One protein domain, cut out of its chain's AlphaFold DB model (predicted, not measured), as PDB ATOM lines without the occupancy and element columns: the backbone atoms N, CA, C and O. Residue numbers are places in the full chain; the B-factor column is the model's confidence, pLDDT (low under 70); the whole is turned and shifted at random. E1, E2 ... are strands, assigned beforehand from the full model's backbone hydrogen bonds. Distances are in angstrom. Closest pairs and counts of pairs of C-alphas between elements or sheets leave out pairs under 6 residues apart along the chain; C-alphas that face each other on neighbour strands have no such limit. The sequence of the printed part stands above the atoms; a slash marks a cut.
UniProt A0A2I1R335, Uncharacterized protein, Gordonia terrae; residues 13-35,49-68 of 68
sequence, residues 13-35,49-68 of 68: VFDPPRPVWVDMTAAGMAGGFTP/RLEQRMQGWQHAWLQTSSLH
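This is residues 13 to 35 and 49 to 68 of the 68 residues of an uncharacterized protein of Gordonia terrae (UniProt A0A2I1R335). Two bent antiparallel strands, E1 then E2, run side by side as a narrow two-stranded ribbon; residues 63 to 68 stick out at one end, and residues 24 to 35, with no named element, follow E1 at the other. The printed part has 43 residues, no named helix, and is all strand. It is flat, spanning 35 by 34 by 11 A, and only just loose, close to extended, with a radius of gyration of the C-alphas of 13.4 A.

Find C-alpha 13 at (0.858, 45.058, 5.118); from there E1, residues 13 to 23, runs 20.3 A and bends by 114 degrees at Pro 16. E2, residues 53 to 63, runs 21.9 A to C-alpha 63 at (-3.768, 52.483, 13.159), and bends by 91 degrees at Trp 57.

Look at E1 and E2, antiparallel at 127 degrees: C-alphas 13 and 60 face each other at 4.2 A. N 14 and O 59, 2.8 A, and N 22 and O 54, 2.8 A, are within hydrogen-bond range.

The farthest C-alphas, Pro 35 and Leu 67, are 37.8 A apart. Residues 36 to 48 are cut out, with 10.3 A between C-alphas 35 and 49. Expect pLDDT under 70 at residues 27 to 35, 49 and 65 to 68.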
ATOM      1  N   VAL A  13       0.255  46.390   5.174       92.06
ATOM      2  CA  VAL A  13       0.858  45.058   5.118       92.06
ATOM      3  C   VAL A  13       2.255  45.189   4.508       92.06
ATOM      4  O   VAL A  13       2.451  45.979   3.584       92.06
ATOM      5  N   PHE A  14       3.224  44.455   5.048       89.19
ATOM      6  CA  PHE A  14       4.605  44.407   4.576       89.19
ATOM      7  C   PHE A  14       4.913  43.004   4.052       89.19
ATOM      8  O   PHE A  14       4.928  42.044   4.826       89.19
ATOM      9  N   ASP A  15       5.170  42.915   2.748       91.56
ATOM     10  CA  ASP A  15       5.610  41.700   2.066       91.56
ATOM     11  C   ASP A  15       6.775  42.051   1.108       91.56
ATOM     12  O   ASP A  15       6.552  42.771   0.131       91.56
ATOM     13  N   PRO A  16       8.031  41.654   1.411       93.12
ATOM     14  CA  PRO A  16       8.424  40.804   2.534       93.12
ATOM     15  C   PRO A  16       8.316  41.520   3.899       93.12
ATOM     16  O   PRO A  16       8.350  42.755   3.963       93.12
ATOM     17  N   PRO A  17       8.221  40.768   5.014       96.12
ATOM     18  CA  PRO A  17       8.204  41.339   6.359       96.12
ATOM     19  C   PRO A  17       9.449  42.186   6.639       96.12
ATOM     20  O   PRO A  17      10.554  41.852   6.211       96.12
ATOM     21  N   ARG A  18       9.290  43.264   7.415       94.69
ATOM     22  CA  ARG A  18      10.407  44.160   7.764       94.69
ATOM     23  C   ARG A  18      10.957  43.890   9.169       94.69
ATOM     24  O   ARG A  18      10.159  43.640  10.076       94.69
ATOM     25  N   PRO A  19      12.282  43.974   9.392       95.88
ATOM     26  CA  PRO A  19      12.859  43.804  10.719       95.88
ATOM     27  C   PRO A  19      12.492  44.991  11.617       95.88
ATOM     28  O   PRO A  19      12.577  46.150  11.207       95.88
ATOM     29  N   VAL A  20      12.095  44.707  12.856       93.25
ATOM     30  CA  VAL A  20      11.745  45.711  13.867       93.25
ATOM     31  C   VAL A  20      12.332  45.352  15.225       93.25
ATOM     32  O   VAL A  20      12.661  44.201  15.507       93.25
ATOM     33  N   TRP A  21      12.429  46.358  16.087       92.94
ATOM     34  CA  TRP A  21      12.677  46.163  17.507       92.94
ATOM     35  C   TRP A  21      11.373  46.339  18.275       92.94
ATOM     36  O   TRP A  21      10.715  47.369  18.137       92.94
ATOM     37  N   VAL A  22      11.021  45.344  19.081       85.88
ATOM     38  CA  VAL A  22       9.828  45.341  19.925       85.88
ATOM     39  C   VAL A  22      10.230  45.733  21.338       85.88
ATOM     40  O   VAL A  22      11.114  45.105  21.923       85.88
ATOM     41  N   ASP A  23       9.584  46.764  21.874       85.81
ATOM     42  CA  ASP A  23       9.625  47.068  23.301       85.81
ATOM     43  C   ASP A  23       8.668  46.121  24.036       85.81
ATOM     44  O   ASP A  23       7.442  46.231  23.937       85.81
ATOM     45  N   MET A  24       9.239  45.161  24.760       80.00
ATOM     46  CA  MET A  24       8.481  44.129  25.465       80.00
ATOM     47  C   MET A  24       7.786  44.668  26.724       80.00
ATOM     48  O   MET A  24       6.871  44.018  27.234       80.00
ATOM     49  N   THR A  25       8.167  45.856  27.209       77.31
ATOM     50  CA  THR A  25       7.486  46.512  28.336       77.31
ATOM     51  C   THR A  25       6.144  47.090  27.900       77.31
ATOM     52  O   THR A  25       5.128  46.830  28.545       77.31
ATOM     53  N   ALA A  26       6.115  47.765  26.747       75.88
ATOM     54  CA  ALA A  26       4.896  48.292  26.136       75.88
ATOM     55  C   ALA A  26       3.931  47.179  25.691       75.88
ATOM     56  O   ALA A  26       2.719  47.373  25.685       75.88
ATOM     57  N   ALA A  27       4.456  45.992  25.371       68.25
ATOM     58  CA  ALA A  27       3.660  44.820  25.013       68.25
ATOM     59  C   ALA A  27       2.930  44.161  26.208       68.25
ATOM     60  O   ALA A  27       2.316  43.111  26.037       68.25
ATOM     61  N   GLY A  28       3.019  44.719  27.424       63.06
ATOM     62  CA  GLY A  28       2.348  44.179  28.615       63.06
ATOM     63  C   GLY A  28       2.947  42.869  29.142       63.06
ATOM     64  O   GLY A  28       2.454  42.302  30.113       63.06
ATOM     65  N   MET A  29       4.052  42.404  28.552       60.78
ATOM     66  CA  MET A  29       4.723  41.160  28.937       60.78
ATOM     67  C   MET A  29       5.546  41.307  30.223       60.78
ATOM     68  O   MET A  29       6.049  40.319  30.741       60.78
ATOM     69  N   ALA A  30       5.659  42.513  30.785       54.72
ATOM     70  CA  ALA A  30       6.409  42.765  32.015       54.72
ATOM     71  C   ALA A  30       5.790  42.121  33.277       54.72
ATOM     72  O   ALA A  30       6.495  41.943  34.266       54.72
ATOM     73  N   GLY A  31       4.498  41.757  33.264       53.72
ATOM     74  CA  GLY A  31       3.781  41.274  34.457       53.72
ATOM     75  C   GLY A  31       3.759  39.755  34.680       53.72
ATOM     76  O   GLY A  31       3.325  39.315  35.740       53.72
ATOM     77  N   GLY A  32       4.185  38.945  33.703       54.25
ATOM     78  CA  GLY A  32       3.960  37.488  33.717       54.25
ATOM     79  C   GLY A  32       5.182  36.616  34.012       54.25
ATOM     80  O   GLY A  32       5.040  35.404  34.148       54.25
ATOM     81  N   PHE A  33       6.381  37.194  34.095       55.44
ATOM     82  CA  PHE A  33       7.616  36.414  34.191       55.44
ATOM     83  C   PHE A  33       8.272  36.637  35.542       55.44
ATOM     84  O   PHE A  33       8.874  37.678  35.793       55.44
ATOM     85  N   THR A  34       8.176  35.638  36.416       56.97
ATOM     86  CA  THR A  34       9.009  35.586  37.615       56.97
ATOM     87  C   THR A  34      10.452  35.322  37.182       56.97
ATOM     88  O   THR A  34      10.712  34.316  36.514       56.97
ATOM     89  N   PRO A  35      11.408  36.191  37.544       55.34
ATOM     90  CA  PRO A  35      12.821  35.920  37.339       55.34
ATOM     91  C   PRO A  35      13.195  34.558  37.949       55.34
ATOM     92  O   PRO A  35      12.974  34.311  39.133       55.34
ATOM     93  N   ARG A  49      13.246  33.395  26.715       69.38
ATOM     94  CA  ARG A  49      14.111  34.478  27.188       69.38
ATOM     95  C   ARG A  49      13.549  35.772  26.620       69.38
ATOM     96  O   ARG A  49      13.721  36.042  25.434       69.38
ATOM     97  N   LEU A  50      12.861  36.529  27.463       72.31
ATOM     98  CA  LEU A  50      12.396  37.860  27.120       72.31
ATOM     99  C   LEU A  50      13.410  38.882  27.606       72.31
ATOM    100  O   LEU A  50      13.830  38.863  28.762       72.31
ATOM    101  N   GLU A  51      13.799  39.766  26.704       77.94
ATOM    102  CA  GLU A  51      14.586  40.948  27.026       77.94
ATOM    103  C   GLU A  51      13.688  42.174  26.892       77.94
ATOM    104  O   GLU A  51      12.668  42.127  26.206       77.94
ATOM    105  N   GLN A  52      14.062  43.286  27.531       77.19
ATOM    106  CA  GLN A  52      13.289  44.533  27.462       77.19
ATOM    107  C   GLN A  52      13.023  44.961  26.010       77.19
ATOM    108  O   GLN A  52      11.974  45.515  25.691       77.19
ATOM    109  N   ARG A  53      13.973  44.658  25.125       83.81
ATOM    110  CA  ARG A  53      13.903  44.927  23.701       83.81
ATOM    111  C   ARG A  53      14.296  43.669  22.935       83.81
ATOM    112  O   ARG A  53      15.364  43.120  23.174       83.81
ATOM    113  N   MET A  54      13.458  43.233  22.002       85.31
ATOM    114  CA  MET A  54      13.703  42.028  21.201       85.31
ATOM    115  C   MET A  54      13.569  42.319  19.709       85.31
ATOM    116  O   MET A  54      12.818  43.208  19.311       85.31
ATOM    117  N   GLN A  55      14.312  41.593  18.874       91.31
ATOM    118  CA  GLN A  55      14.134  41.661  17.422       91.31
ATOM    119  C   GLN A  55      12.892  40.875  17.002       91.31
ATOM    120  O   GLN A  55      12.595  39.823  17.566       91.31
ATOM    121  N   GLY A  56      12.193  41.372  15.985       90.19
ATOM    122  CA  GLY A  56      11.047  40.701  15.388       90.19
ATOM    123  C   GLY A  56      10.836  41.099  13.933       90.19
ATOM    124  O   GLY A  56      11.555  41.936  13.383       90.19
ATOM    125  N   TRP A  57       9.818  40.504  13.321       94.88
ATOM    126  CA  TRP A  57       9.407  40.782  11.949       94.88
ATOM    127  C   TRP A  57       8.010  41.385  11.951       94.88
ATOM    128  O   TRP A  57       7.077  40.825  12.525       94.88
ATOM    129  N   GLN A  58       7.857  42.539  11.313       93.25
ATOM    130  CA  GLN A  58       6.565  43.184  11.167       93.25
ATOM    131  C   GLN A  58       5.933  42.801   9.834       93.25
ATOM    132  O   GLN A  58       6.411  43.207   8.776       93.25
ATOM    133  N   HIS A  59       4.828  42.066   9.922       92.56
ATOM    134  CA  HIS A  59       4.002  41.666   8.783       92.56
ATOM    135  C   HIS A  59       2.924  42.702   8.452       92.56
ATOM    136  O   HIS A  59       2.591  42.906   7.292       92.56
ATOM    137  N   ALA A  60       2.375  43.379   9.462       90.38
ATOM    138  CA  ALA A  60       1.370  44.416   9.272       90.38
ATOM    139  C   ALA A  60       1.362  45.410  10.439       90.38
ATOM    140  O   ALA A  60       1.908  45.143  11.513       90.38
ATOM    141  N   TRP A  61       0.724  46.559  10.239       86.62
ATOM    142  CA  TRP A  61       0.308  47.442  11.324       86.62
ATOM    143  C   TRP A  61      -1.035  48.084  11.007       86.62
ATOM    144  O   TRP A  61      -1.343  48.350   9.847       86.62
ATOM    145  N   LEU A  62      -1.809  48.326  12.058       84.62
ATOM    146  CA  LEU A  62      -3.125  48.934  11.995       84.62
ATOM    147  C   LEU A  62      -3.137  50.152  12.914       84.62
ATOM    148  O   LEU A  62      -2.946  50.017  14.121       84.62
ATOM    149  N   GLN A  63      -3.398  51.329  12.353       79.19
ATOM    150  CA  GLN A  63      -3.768  52.483  13.159       79.19
ATOM    151  C   GLN A  63      -5.257  52.404  13.485       79.19
ATOM    152  O   GLN A  63      -6.099  52.452  12.586       79.19
ATOM    153  N   THR A  64      -5.578  52.294  14.770       73.94
ATOM    154  CA  THR A  64      -6.945  52.484  15.253       73.94
ATOM    155  C   THR A  64      -7.118  53.955  15.626       73.94
ATOM    156  O   THR A  64      -6.207  54.588  16.159       73.94
ATOM    157  N   SER A  65      -8.259  54.542  15.279       67.94
ATOM    158  CA  SER A  65      -8.642  55.857  15.779       67.94
ATOM    159  C   SER A  65      -9.046  55.701  17.241       67.94
ATOM    160  O   SER A  65     -10.049  55.058  17.546       67.94
ATOM    161  N   SER A  66      -8.276  56.283  18.157       59.00
ATOM    162  CA  SER A  66      -8.743  56.509  19.520       59.00
ATOM    163  C   SER A  66      -9.789  57.620  19.461       59.00
ATOM    164  O   SER A  66      -9.442  58.796  19.391       59.00
ATOM    165  N   LEU A  67     -11.068  57.246  19.408       52.78
ATOM    166  CA  LEU A  67     -12.151  58.147  19.788       52.78
ATOM    167  C   LEU A  67     -11.996  58.407  21.287       52.78
ATOM    168  O   LEU A  67     -12.234  57.510  22.095       52.78
ATOM    169  N   HIS A  68     -11.537  59.604  21.624       46.84
ATOM    170  CA  HIS A  68     -11.596  60.158  22.966       46.84
ATOM    171  C   HIS A  68     -12.021  61.618  22.871       46.84
ATOM    172  O   HIS A  68     -11.596  62.279  21.893       46.84
TER     173      HIS A  68